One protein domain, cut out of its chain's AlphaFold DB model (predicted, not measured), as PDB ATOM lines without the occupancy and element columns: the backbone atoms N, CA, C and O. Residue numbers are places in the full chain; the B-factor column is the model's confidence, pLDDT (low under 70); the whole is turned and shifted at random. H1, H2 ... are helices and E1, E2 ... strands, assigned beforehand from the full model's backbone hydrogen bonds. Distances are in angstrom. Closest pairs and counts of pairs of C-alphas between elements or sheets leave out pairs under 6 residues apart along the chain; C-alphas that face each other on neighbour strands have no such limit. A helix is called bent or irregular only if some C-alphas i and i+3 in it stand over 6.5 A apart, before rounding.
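AT A GLANCE: This is residues 291 to 386 of the 661 residues of an uncharacterized protein of bacterium (UniProt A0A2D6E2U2). Little regular structure: a loop-rich body with a strand hairpin, E1 and E2, short helices H1 and H2, and a helical corner, H3 and H4; residues 329 to 334 and 377 to 386 stick out. The printed part has 96 residues, 34 in named elements, in the order E1 E2 H1 H2 H3 H4, class mixed. It is only just compact, close to loose, with radius of gyration of the C-alphas 14.6 A, spanning 49 by 28 by 25 A.

HOW THE PARTS SIT: Start at E1, residues 291 to 293, a hairpin with antiparallel E2, residues 299 to 302; N 292 and O 300 are 2.8 A apart, within hydrogen-bond range. H1, residues 310 to 316, is close to but not clearly touching H3, residues 355 to 362; their closest C-alphas, Val 316 and Ala 355, are 6.2 A apart. H2, residues 323 to 326, is close to but not clearly touching H4, residues 366 to 373; their closest C-alphas, Leu 323 and Arg 372, are 7.0 A apart. H3 and H4 touch only at the corner, closest at the C-alphas of Trp 360 and Ala 366, 4.7 A. Every O i to N i+4 pair is within hydrogen-bond range in H1 and H4, 3 of 4 in H3; H2 is too short for one.

IN THESE COORDINATES: Find C-alpha 291 at (37.838, 46.519, -22.337), where E1 begins; H4, 10.8 A long, ends at C-alpha 373 at (49.530, 43.862, -10.642). H3, 10.1 A long, is only just irregular: C-alphas 359 and 362 are 6.6 A apart.

THE WHOLE: The printed part has no cut; the link from H2 to H3 is long, and in it residues 349 to 351 have pLDDT under 70.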
ATOM      1  N   LYS A 291      36.745  46.913 -21.440       94.31
ATOM      2  CA  LYS A 291      37.838  46.519 -22.337       94.31
ATOM      3  C   LYS A 291      38.872  45.691 -21.568       94.31
ATOM      4  O   LYS A 291      39.343  46.097 -20.510       94.31
ATOM      5  N   ILE A 292      39.204  44.521 -22.100       94.94
ATOM      6  CA  ILE A 292      40.196  43.585 -21.565       94.94
ATOM      7  C   ILE A 292      41.187  43.275 -22.678       94.94
ATOM      8  O   ILE A 292      40.775  43.001 -23.807       94.94
ATOM      9  N   LEU A 293      42.479  43.348 -22.363       95.31
ATOM     10  CA  LEU A 293      43.549  43.086 -23.320       95.31
ATOM     11  C   LEU A 293      43.487  41.641 -23.822       95.31
ATOM     12  O   LEU A 293      43.355  40.711 -23.034       95.31
ATOM     13  N   GLN A 294      43.616  41.457 -25.128       94.75
ATOM     14  CA  GLN A 294      43.884  40.156 -25.750       94.75
ATOM     15  C   GLN A 294      45.369  40.037 -26.102       94.75
ATOM     16  O   GLN A 294      45.960  38.966 -26.033       94.75
ATOM     17  N   THR A 295      45.974  41.174 -26.435       94.44
ATOM     18  CA  THR A 295      47.409  41.392 -26.621       94.44
ATOM     19  C   THR A 295      47.743  42.777 -26.040       94.44
ATOM     20  O   THR A 295      46.827  43.506 -25.645       94.44
ATOM     21  N   PRO A 296      49.011  43.220 -26.029       94.12
ATOM     22  CA  PRO A 296      49.332  44.610 -25.709       94.12
ATOM     23  C   PRO A 296      48.692  45.650 -26.647       94.12
ATOM     24  O   PRO A 296      48.613  46.819 -26.282       94.12
ATOM     25  N   PHE A 297      48.230  45.256 -27.837       93.38
ATOM     26  CA  PHE A 297      47.763  46.156 -28.901       93.38
ATOM     27  C   PHE A 297      46.258  46.060 -29.164       93.38
ATOM     28  O   PHE A 297      45.655  46.997 -29.682       93.38
ATOM     29  N   GLN A 298      45.629  44.939 -28.809       93.38
ATOM     30  CA  GLN A 298      44.206  44.701 -29.032       93.38
ATOM     31  C   GLN A 298      43.478  44.384 -27.723       93.38
ATOM     32  O   GLN A 298      43.982  43.667 -26.859       93.38
ATOM     33  N   ALA A 299      42.247  44.883 -27.601       94.56
ATOM     34  CA  ALA A 299      41.361  44.626 -26.472       94.56
ATOM     35  C   ALA A 299      39.935  44.326 -26.943       94.56
ATOM     36  O   ALA A 299      39.485  44.837 -27.969       94.56
ATOM     37  N   THR A 300      39.199  43.553 -26.148       94.06
ATOM     38  CA  THR A 300      37.791  43.216 -26.393       94.06
ATOM     39  C   THR A 300      36.917  43.575 -25.198       94.06
ATOM     40  O   THR A 300      37.387  43.609 -24.062       94.06
ATOM     41  N   GLN A 301      35.635  43.861 -25.433       94.56
ATOM     42  CA  GLN A 301      34.725  44.295 -24.376       94.56
ATOM     43  C   GLN A 301      33.932  43.120 -23.785       94.56
ATOM     44  O   GLN A 301      33.004  42.605 -24.415       94.56
ATOM     45  N   ARG A 302      34.248  42.720 -22.550       94.69
ATOM     46  CA  ARG A 302      33.619  41.577 -21.862       94.69
ATOM     47  C   ARG A 302      33.726  41.674 -20.336       94.69
ATOM     48  O   ARG A 302      34.273  42.636 -19.808       94.69
ATOM     49  N   THR A 303      33.156  40.702 -19.635       95.38
ATOM     50  CA  THR A 303      33.353  40.484 -18.193       95.38
ATOM     51  C   THR A 303      34.481  39.476 -17.961       95.38
ATOM     52  O   THR A 303      34.885  38.768 -18.886       95.38
ATOM     53  N   THR A 304      34.994  39.407 -16.733       95.31
ATOM     54  CA  THR A 304      36.000  38.432 -16.301       95.31
ATOM     55  C   THR A 304      35.494  37.607 -15.134       95.31
ATOM     56  O   THR A 304      34.819  38.116 -14.241       95.31
ATOM     57  N   ASP A 305      35.852  36.328 -15.140       95.31
ATOM     58  CA  ASP A 305      35.442  35.340 -14.144       95.31
ATOM     59  C   ASP A 305      36.644  34.544 -13.585       95.31
ATOM     60  O   ASP A 305      36.483  33.558 -12.863       95.31
ATOM     61  N   THR A 306      37.863  34.994 -13.906       96.00
ATOM     62  CA  THR A 306      39.151  34.393 -13.534       96.00
ATOM     63  C   THR A 306      40.030  35.379 -12.753       96.00
ATOM     64  O   THR A 306      39.899  36.590 -12.937       96.00
ATOM     65  N   PRO A 307      40.976  34.899 -11.923       95.69
ATOM     66  CA  PRO A 307      41.926  35.740 -11.177       95.69
ATOM     67  C   PRO A 307      42.792  36.678 -12.024       95.69
ATOM     68  O   PRO A 307      43.142  37.766 -11.573       95.69
ATOM     69  N   PHE A 308      43.137  36.273 -13.242       96.44
ATOM     70  CA  PHE A 308      43.992  37.009 -14.174       96.44
ATOM     71  C   PHE A 308      43.438  36.923 -15.596       96.44
ATOM     72  O   PHE A 308      42.554  36.109 -15.887       96.44
ATOM     73  N   ASN A 309      43.943  37.778 -16.477       96.69
ATOM     74  CA  ASN A 309      43.541  37.853 -17.869       96.69
ATOM     75  C   ASN A 309      44.033  36.630 -18.660       96.69
ATOM     76  O   ASN A 309      45.162  36.583 -19.147       96.69
ATOM     77  N   VAL A 310      43.159  35.633 -18.788       95.75
ATOM     78  CA  VAL A 310      43.480  34.363 -19.446       95.75
ATOM     79  C   VAL A 310      43.674  34.494 -20.954       95.75
ATOM     80  O   VAL A 310      44.423  33.714 -21.521       95.75
ATOM     81  N   GLU A 311      43.047  35.465 -21.623       94.25
ATOM     82  CA  GLU A 311      43.259  35.647 -23.067       94.25
ATOM     83  C   GLU A 311      44.656  36.191 -23.341       94.25
ATOM     84  O   GLU A 311      45.360  35.670 -24.200       94.25
ATOM     85  N   LEU A 312      45.077  37.183 -22.557       95.81
ATOM     86  CA  LEU A 312      46.420  37.740 -22.646       95.81
ATOM     87  C   LEU A 312      47.490  36.699 -22.271       95.81
ATOM     88  O   LEU A 312      48.480  36.546 -22.989       95.81
ATOM     89  N   SER A 313      47.262  35.947 -21.190       95.88
ATOM     90  CA  SER A 313      48.226  34.967 -20.681       95.88
ATOM     91  C   SER A 313      48.327  33.725 -21.575       95.88
ATOM     92  O   SER A 313      49.427  33.360 -21.961       95.88
ATOM     93  N   PHE A 314      47.216  33.114 -22.011       95.50
ATOM     94  CA  PHE A 314      47.260  31.946 -22.911       95.50
ATOM     95  C   PHE A 314      47.446  32.320 -24.394       95.50
ATOM     96  O   PHE A 314      47.719  31.451 -25.225       95.50
ATOM     97  N   GLY A 315      47.245  33.581 -24.767       93.25
ATOM     98  CA  GLY A 315      47.452  34.061 -26.130       93.25
ATOM     99  C   GLY A 315      48.915  34.390 -26.400       93.25
ATOM    100  O   GLY A 315      49.520  33.823 -27.308       93.25
ATOM    101  N   VAL A 316      49.479  35.297 -25.598       93.19
ATOM    102  CA  VAL A 316      50.769  35.954 -25.873       93.19
ATOM    103  C   VAL A 316      51.716  35.990 -24.666       93.19
ATOM    104  O   VAL A 316      52.656  36.781 -24.660       93.19
ATOM    105  N   ASP A 317      51.474  35.161 -23.646       93.56
ATOM    106  CA  ASP A 317      52.256  35.103 -22.396       93.56
ATOM    107  C   ASP A 317      52.282  36.429 -21.612       93.56
ATOM    108  O   ASP A 317      53.253  36.775 -20.937       93.56
ATOM    109  N   GLY A 318      51.230  37.242 -21.740       94.12
ATOM    110  CA  GLY A 318      51.149  38.524 -21.045       94.12
ATOM    111  C   GLY A 318      50.463  38.410 -19.681       94.12
ATOM    112  O   GLY A 318      49.407  37.790 -19.545       94.12
ATOM    113  N   LYS A 319      51.030  39.080 -18.678       92.94
ATOM    114  CA  LYS A 319      50.550  39.092 -17.299       92.94
ATOM    115  C   LYS A 319      49.750  40.353 -16.990       92.94
ATOM    116  O   LYS A 319      50.285  41.465 -16.994       92.94
ATOM    117  N   ASP A 320      48.480  40.155 -16.649       94.38
ATOM    118  CA  ASP A 320      47.582  41.187 -16.128       94.38
ATOM    119  C   ASP A 320      46.568  40.571 -15.156       94.38
ATOM    120  O   ASP A 320      45.795  39.678 -15.514       94.38
ATOM    121  N   ILE A 321      46.562  41.036 -13.909       95.06
ATOM    122  CA  ILE A 321      45.593  40.609 -12.904       95.06
ATOM    123  C   ILE A 321      44.206  41.170 -13.241       95.06
ATOM    124  O   ILE A 321      44.048  42.335 -13.619       95.06
ATOM    125  N   ASN A 322      43.152  40.382 -13.037       95.94
ATOM    126  CA  ASN A 322      41.781  40.872 -13.156       95.94
ATOM    127  C   ASN A 322      41.377  41.600 -11.873       95.94
ATOM    128  O   ASN A 322      40.543  41.131 -11.106       95.94
ATOM    129  N   LEU A 323      41.982  42.765 -11.631       95.44
ATOM    130  CA  LEU A 323      41.838  43.508 -10.379       95.44
ATOM    131  C   LEU A 323      40.374  43.803 -10.006       95.44
ATOM    132  O   LEU A 323      40.014  43.787  -8.835       95.44
ATOM    133  N   GLN A 324      39.505  44.005 -11.001       94.94
ATOM    134  CA  GLN A 324      38.071  44.224 -10.806       94.94
ATOM    135  C   GLN A 324      37.408  43.083 -10.018       94.94
ATOM    136  O   GLN A 324      36.576  43.361  -9.160       94.94
ATOM    137  N   ASN A 325      37.827  41.833 -10.237       96.25
ATOM    138  CA  ASN A 325      37.319  40.657  -9.526       96.25
ATOM    139  C   ASN A 325      37.724  40.615  -8.041       96.25
ATOM    140  O   ASN A 325      37.262  39.740  -7.317       96.25
ATOM    141  N   TYR A 326      38.574  41.530  -7.574       96.12
ATOM    142  CA  TYR A 326      38.991  41.613  -6.174       96.12
ATOM    143  C   TYR A 326      38.527  42.884  -5.458       96.12
ATOM    144  O   TYR A 326      38.720  43.034  -4.254       96.12
ATOM    145  N   CYS A 327      37.941  43.829  -6.194       95.50
ATOM    146  CA  CYS A 327      37.594  45.148  -5.668       95.50
ATOM    147  C   CYS A 327      36.084  45.354  -5.531       95.50
ATOM    148  O   CYS A 327      35.632  46.488  -5.436       95.50
ATOM    149  N   ARG A 328      35.276  44.293  -5.548       95.25
ATOM    150  CA  ARG A 328      33.832  44.413  -5.334       95.25
ATOM    151  C   ARG A 328      33.538  44.724  -3.870       95.25
ATOM    152  O   ARG A 328      33.930  43.959  -2.990       95.25
ATOM    153  N   GLU A 329      32.783  45.786  -3.606       93.69
ATOM    154  CA  GLU A 329      32.208  45.996  -2.279       93.69
ATOM    155  C   GLU A 329      30.912  45.184  -2.132       93.69
ATOM    156  O   GLU A 329      30.141  45.004  -3.072       93.69
ATOM    157  N   PHE A 330      30.690  44.616  -0.952       93.38
ATOM    158  CA  PHE A 330      29.680  43.577  -0.753       93.38
ATOM    159  C   PHE A 330      28.332  44.114  -0.276       93.38
ATOM    160  O   PHE A 330      27.348  43.377  -0.322       93.38
ATOM    161  N   LYS A 331      28.249  45.376   0.163       91.06
ATOM    162  CA  LYS A 331      26.985  45.944   0.641       91.06
ATOM    163  C   LYS A 331      26.036  46.247  -0.520       91.06
ATOM    164  O   LYS A 331      24.836  46.021  -0.367       91.06
ATOM    165  N   ARG A 332      26.546  46.741  -1.653       86.69
ATOM    166  CA  ARG A 332      25.751  47.062  -2.856       86.69
ATOM    167  C   ARG A 332      26.193  46.321  -4.113       86.69
ATOM    168  O   ARG A 332      25.592  46.547  -5.158       86.69
ATOM    169  N   ALA A 333      27.189  45.438  -4.021       90.00
ATOM    170  CA  ALA A 333      27.772  44.759  -5.180       90.00
ATOM    171  C   ALA A 333      28.403  45.728  -6.204       90.00
ATOM    172  O   ALA A 333      28.496  45.426  -7.394       90.00
ATOM    173  N   SER A 334      28.833  46.904  -5.745       90.88
ATOM    174  CA  SER A 334      29.434  47.946  -6.567       90.88
ATOM    175  C   SER A 334      30.926  47.700  -6.790       90.88
ATOM    176  O   SER A 334      31.629  47.128  -5.951       90.88
ATOM    177  N   HIS A 335      31.420  48.159  -7.936       93.81
ATOM    178  CA  HIS A 335      32.830  48.097  -8.304       93.81
ATOM    179  C   HIS A 335      33.397  49.514  -8.426       93.81
ATOM    180  O   HIS A 335      32.710  50.413  -8.925       93.81
ATOM    181  N   PRO A 336      34.645  49.745  -7.993       95.06
ATOM    182  CA  PRO A 336      35.250  51.053  -8.074       95.06
ATOM    183  C   PRO A 336      35.770  51.317  -9.479       95.06
ATOM    184  O   PRO A 336      36.178  50.411 -10.210       95.06
ATOM    185  N   ARG A 337      35.920  52.598  -9.796       93.81
ATOM    186  CA  ARG A 337      36.862  53.014 -10.817       93.81
ATOM    187  C   ARG A 337      38.292  52.781 -10.330       93.81
ATOM    188  O   ARG A 337      38.722  53.308  -9.296       93.81
ATOM    189  N   LEU A 338      39.038  52.004 -11.105       94.00
ATOM    190  CA  LEU A 338      40.454  51.709 -10.894       94.00
ATOM    191  C   LEU A 338      41.324  52.744 -11.621       94.00
ATOM    192  O   LEU A 338      42.081  52.425 -12.525       94.00
ATOM    193  N   PHE A 339      41.172  54.012 -11.243       91.56
ATOM    194  CA  PHE A 339      41.862  55.135 -11.876       91.56
ATOM    195  C   PHE A 339      43.392  54.996 -11.758       91.56
ATOM    196  O   PHE A 339      43.896  54.753 -10.663       91.56
ATOM    197  N   PHE A 340      44.114  55.110 -12.879       89.06
ATOM    198  CA  PHE A 340      45.555  54.809 -12.997       89.06
ATOM    199  C   PHE A 340      45.976  53.376 -12.624       89.06
ATOM    200  O   PHE A 340      47.135  53.108 -12.321       89.06
ATOM    201  N   LEU A 341      45.034  52.435 -12.698       90.69
ATOM    202  CA  LEU A 341      45.225  51.003 -12.453       90.69
ATOM    203  C   LEU A 341      44.497  50.179 -13.532       90.69
ATOM    204  O   LEU A 341      43.923  49.123 -13.245       90.69
ATOM    205  N   THR A 342      44.465  50.692 -14.764       77.50
ATOM    206  CA  THR A 342      43.736  50.118 -15.904       77.50
ATOM    207  C   THR A 342      44.700  49.522 -16.928       77.50
ATOM    208  O   THR A 342      45.896  49.820 -16.923       77.50
ATOM    209  N   ALA A 343      44.183  48.633 -17.774       78.62
ATOM    210  CA  ALA A 343      44.953  47.962 -18.812       78.62
ATOM    211  C   ALA A 343      44.662  48.629 -20.166       78.62
ATOM    212  O   ALA A 343      43.638  48.358 -20.795       78.62
ATOM    213  N   SER A 344      45.546  49.535 -20.583       87.25
ATOM    214  CA  SER A 344      45.440  50.268 -21.850       87.25
ATOM    215  C   SER A 344      46.140  49.530 -22.991       87.25
ATOM    216  O   SER A 344      47.117  48.818 -22.768       87.25
ATOM    217  N   THR A 345      45.648  49.707 -24.217       91.12
ATOM    218  CA  THR A 345      46.316  49.215 -25.430       91.12
ATOM    219  C   THR A 345      47.432  50.159 -25.862       91.12
ATOM    220  O   THR A 345      47.370  51.366 -25.628       91.12
ATOM    221  N   ILE A 346      48.442  49.611 -26.526       89.88
ATOM    222  CA  ILE A 346      49.494  50.362 -27.207       89.88
ATOM    223  C   ILE A 346      49.034  50.643 -28.641       89.88
ATOM    224  O   ILE A 346      48.713  49.713 -29.375       89.88
ATOM    225  N   ASP A 347      49.034  51.911 -29.055       84.12
ATOM    226  CA  ASP A 347      48.574  52.294 -30.399       84.12
ATOM    227  C   ASP A 347      49.631  52.050 -31.488       84.12
ATOM    228  O   ASP A 347      49.300  51.742 -32.630       84.12
ATOM    229  N   THR A 348      50.917  52.201 -31.155       75.25
ATOM    230  CA  THR A 348      52.038  52.000 -32.088       75.25
ATOM    231  C   THR A 348      53.268  51.465 -31.356       75.25
ATOM    232  O   THR A 348      53.567  51.887 -30.241       75.25
ATOM    233  N   SER A 349      54.006  50.551 -31.989       67.12
ATOM    234  CA  SER A 349      55.323  50.096 -31.533       67.12
ATOM    235  C   SER A 349      56.275  49.977 -32.719       67.12
ATOM    236  O   SER A 349      55.864  49.636 -33.826       67.12
ATOM    237  N   THR A 350      57.556  50.242 -32.474       62.12
ATOM    238  CA  THR A 350      58.655  50.064 -33.435       62.12
ATOM    239  C   THR A 350      59.643  48.967 -33.017       62.12
ATOM    240  O   THR A 350      60.641  48.764 -33.705       62.12
ATOM    241  N   GLY A 351      59.393  48.268 -31.903       68.00
ATOM    242  CA  GLY A 351      60.273  47.225 -31.363       68.00
ATOM    243  C   GLY A 351      59.642  45.834 -31.355       68.00
ATOM    244  O   GLY A 351      58.422  45.701 -31.404       68.00
ATOM    245  N   VAL A 352      60.490  44.807 -31.264       75.38
ATOM    246  CA  VAL A 352      60.094  43.408 -31.053       75.38
ATOM    247  C   VAL A 352      60.353  43.082 -29.585       75.38
ATOM    248  O   VAL A 352      61.504  42.937 -29.176       75.38
ATOM    249  N   TYR A 353      59.290  43.019 -28.789       85.75
ATOM    250  CA  TYR A 353      59.346  42.734 -27.358       85.75
ATOM    251  C   TYR A 353      58.308  41.671 -26.995       85.75
ATOM    252  O   TYR A 353      57.296  41.512 -27.680       85.75
ATOM    253  N   THR A 354      58.536  40.966 -25.889       90.44
ATOM    254  CA  THR A 354      57.500  40.112 -25.289       90.44
ATOM    255  C   THR A 354      56.314  40.960 -24.823       90.44
ATOM    256  O   THR A 354      56.462  42.152 -24.524       90.44
ATOM    257  N   ALA A 355      55.128  40.356 -24.689       92.12
ATOM    258  CA  ALA A 355      53.943  41.067 -24.204       92.12
ATOM    259  C   ALA A 355      54.175  41.734 -22.833       92.12
ATOM    260  O   ALA A 355      53.734  42.861 -22.599       92.12
ATOM    261  N   ASN A 356      54.931  41.079 -21.950       92.00
ATOM    262  CA  ASN A 356      55.277  41.626 -20.642       92.00
ATOM    263  C   ASN A 356      56.234  42.814 -20.733       92.00
ATOM    264  O   ASN A 356      55.979  43.825 -20.091       92.00
ATOM    265  N   GLN A 357      57.278  42.754 -21.560       91.00
ATOM    266  CA  GLN A 357      58.161  43.908 -21.788       91.00
ATOM    267  C   GLN A 357      57.393  45.106 -22.364       91.00
ATOM    268  O   GLN A 357      57.619  46.253 -21.967       91.00
ATOM    269  N   PHE A 358      56.422  44.853 -23.246       91.56
ATOM    270  CA  PHE A 358      55.527  45.899 -23.726       91.56
ATOM    271  C   PHE A 358      54.776  46.580 -22.583       91.56
ATOM    272  O   PHE A 358      54.895  47.792 -22.396       91.56
ATOM    273  N   LEU A 359      54.046  45.787 -21.803       92.00
ATOM    274  CA  LEU A 359      53.107  46.283 -20.803       92.00
ATOM    275  C   LEU A 359      53.775  46.791 -19.517       92.00
ATOM    276  O   LEU A 359      53.258  47.715 -18.896       92.00
ATOM    277  N   TRP A 360      54.899  46.206 -19.104       91.69
ATOM    278  CA  TRP A 360      55.536  46.471 -17.809       91.69
ATOM    279  C   TRP A 360      56.745  47.400 -17.885       91.69
ATOM    280  O   TRP A 360      57.107  47.992 -16.866       91.69
ATOM    281  N   GLU A 361      57.365  47.540 -19.059       88.75
ATOM    282  CA  GLU A 361      58.640  48.254 -19.202       88.75
ATOM    283  C   GLU A 361      58.550  49.405 -20.215       88.75
ATOM    284  O   GLU A 361      58.919  50.532 -19.887       88.75
ATOM    285  N   SER A 362      58.047  49.149 -21.427       86.81
ATOM    286  CA  SER A 362      58.177  50.098 -22.549       86.81
ATOM    287  C   SER A 362      57.003  51.065 -22.744       86.81
ATOM    288  O   SER A 362      57.213  52.192 -23.198       86.81
ATOM    289  N   ALA A 363      55.768  50.659 -22.428       86.19
ATOM    290  CA  ALA A 363      54.595  51.503 -22.634       86.19
ATOM    291  C   ALA A 363      54.621  52.741 -21.724       86.19
ATOM    292  O   ALA A 363      55.027  52.672 -20.564       86.19
ATOM    293  N   SER A 364      54.086  53.870 -22.196       87.69
ATOM    294  CA  SER A 364      53.960  55.087 -21.373       87.69
ATOM    295  C   SER A 364      53.113  54.867 -20.110       87.69
ATOM    296  O   SER A 364      53.340  55.508 -19.086       87.69
ATOM    297  N   PHE A 365      52.175  53.919 -20.161       88.88
ATOM    298  CA  PHE A 365      51.327  53.501 -19.045       88.88
ATOM    299  C   PHE A 365      51.905  52.329 -18.230       88.88
ATOM    300  O   PHE A 365      51.238  51.829 -17.324       88.88
ATOM    301  N   ALA A 366      53.141  51.891 -18.489       90.81
ATOM    302  CA  ALA A 366      53.774  50.793 -17.756       90.81
ATOM    303  C   ALA A 366      53.749  50.951 -16.219       90.81
ATOM    304  O   ALA A 366      53.502  49.965 -15.523       90.81
ATOM    305  N   PRO A 367      53.935  52.153 -15.627       90.44
ATOM    306  CA  PRO A 367      53.750  52.338 -14.185       90.44
ATOM    307  C   PRO A 367      52.355  51.931 -13.676       90.44
ATOM    308  O   PRO A 367      52.248  51.378 -12.583       90.44
ATOM    309  N   MET A 368      51.297  52.150 -14.465       90.62
ATOM    310  CA  MET A 368      49.913  51.816 -14.098       90.62
ATOM    311  C   MET A 368      49.689  50.301 -14.109       90.62
ATOM    312  O   MET A 368      49.083  49.764 -13.183       90.62
ATOM    313  N   VAL A 369      50.230  49.595 -15.109       91.88
ATOM    314  CA  VAL A 369      50.171  48.123 -15.192       91.88
ATOM    315  C   VAL A 369      50.931  47.485 -14.029       91.88
ATOM    316  O   VAL A 369      50.423  46.560 -13.391       91.88
ATOM    317  N   ARG A 370      52.118  48.006 -13.698       91.62
ATOM    318  CA  ARG A 370      52.901  47.554 -12.537       91.62
ATOM    319  C   ARG A 370      52.133  47.756 -11.235       91.62
ATOM    320  O   ARG A 370      51.955  46.808 -10.474       91.62
ATOM    321  N   ALA A 371      51.608  48.962 -11.010       90.94
ATOM    322  CA  ALA A 371      50.818  49.276  -9.822       90.94
ATOM    323  C   ALA A 371      49.559  48.401  -9.712       90.94
ATOM    324  O   ALA A 371      49.231  47.939  -8.624       90.94
ATOM    325  N   ARG A 372      48.886  48.118 -10.833       93.00
ATOM    326  CA  ARG A 372      47.715  47.234 -10.904       93.00
ATOM    327  C   ARG A 372      48.038  45.809 -10.453       93.00
ATOM    328  O   ARG A 372      47.310  45.255  -9.636       93.00
ATOM    329  N   ASN A 373      49.123  45.232 -10.964       93.44
ATOM    330  CA  ASN A 373      49.530  43.862 -10.642       93.44
ATOM    331  C   ASN A 373      50.154  43.715  -9.245       93.44
ATOM    332  O   ASN A 373      50.168  42.614  -8.706       93.44
ATOM    333  N   LEU A 374      50.638  44.811  -8.655       92.12
ATOM    334  CA  LEU A 374      51.200  44.857  -7.300       92.12
ATOM    335  C   LEU A 374      50.216  45.415  -6.254       92.12
ATOM    336  O   LEU A 374      50.616  45.668  -5.120       92.12
ATOM    337  N   LEU A 375      48.942  45.638  -6.611       91.94
ATOM    338  CA  LEU A 375      47.960  46.204  -5.680       91.94
ATOM    339  C   LEU A 375      47.450  45.178  -4.661       91.94
ATOM    340  O   LEU A 375      47.096  45.548  -3.542       91.94
ATOM    341  N   ILE A 376      47.370  43.905  -5.056       92.19
ATOM    342  CA  ILE A 376      46.800  42.833  -4.240       92.19
ATOM    343  C   ILE A 376      47.804  41.703  -4.114       92.19
ATOM    344  O   ILE A 376      48.238  41.128  -5.107       92.19
ATOM    345  N   PHE A 377      48.089  41.347  -2.868       92.06
ATOM    346  CA  PHE A 377      48.922  40.213  -2.506       92.06
ATOM    347  C   PHE A 377      48.117  39.192  -1.701       92.06
ATOM    348  O   PHE A 377      47.091  39.542  -1.105       92.06
ATOM    349  N   PRO A 378      48.591  37.936  -1.623       94.00
ATOM    350  CA  PRO A 378      48.079  36.979  -0.653       94.00
ATOM    351  C   PRO A 378      48.099  37.570   0.761       94.00
ATOM    352  O   PRO A 378      49.022  38.302   1.134       94.00
ATOM    353  N   CYS A 379      47.065  37.268   1.542       93.00
ATOM    354  CA  CYS A 379      46.947  37.774   2.901       93.00
ATOM    355  C   CYS A 379      47.984  37.090   3.797       93.00
ATOM    356  O   CYS A 379      48.059  35.865   3.820       93.00
ATOM    357  N   ASP A 380      48.728  37.863   4.581       95.06
ATOM    358  CA  ASP A 380      49.649  37.359   5.605       95.06
ATOM    359  C   ASP A 380      49.270  37.832   7.024       95.06
ATOM    360  O   ASP A 380      50.085  37.757   7.946       95.06
ATOM    361  N   ASN A 381      48.031  38.306   7.209       95.62
ATOM    362  CA  ASN A 381      47.446  38.609   8.513       95.62
ATOM    363  C   ASN A 381      46.871  37.328   9.139       95.62
ATOM    364  O   ASN A 381      45.758  36.924   8.808       95.62
ATOM    365  N   GLY A 382      47.622  36.677  10.027       94.81
ATOM    366  CA  GLY A 382      47.183  35.462  10.723       94.81
ATOM    367  C   GLY A 382      46.174  35.704  11.847       94.81
ATOM    368  O   GLY A 382      45.491  34.767  12.251       94.81
ATOM    369  N   ASN A 383      46.015  36.950  12.302       93.69
ATOM    370  CA  ASN A 383      45.076  37.308  13.371       93.69
ATOM    371  C   ASN A 383      43.627  37.458  12.880       93.69
ATOM    372  O   ASN A 383      42.716  37.611  13.692       93.69
ATOM    373  N   PHE A 384      43.407  37.441  11.564       94.12
ATOM    374  CA  PHE A 384      42.111  37.698  10.949       94.12
ATOM    375  C   PHE A 384      41.735  36.595   9.961       94.12
ATOM    376  O   PHE A 384      42.536  36.205   9.114       94.12
ATOM    377  N   THR A 385      40.486  36.131  10.023       93.12
ATOM    378  CA  THR A 385      39.924  35.219   9.018       93.12
ATOM    379  C   THR A 385      38.670  35.826   8.380       93.12
ATOM    380  O   THR A 385      37.666  36.038   9.066       93.12
ATOM    381  N   PRO A 386      38.677  36.099   7.063       93.19
ATOM    382  CA  PRO A 386      37.492  36.566   6.358       93.19
ATOM    383  C   PRO A 386      36.325  35.569   6.441       93.19
ATOM    384  O   PRO A 386      36.519  34.354   6.415       93.19
TER     385      PRO A 386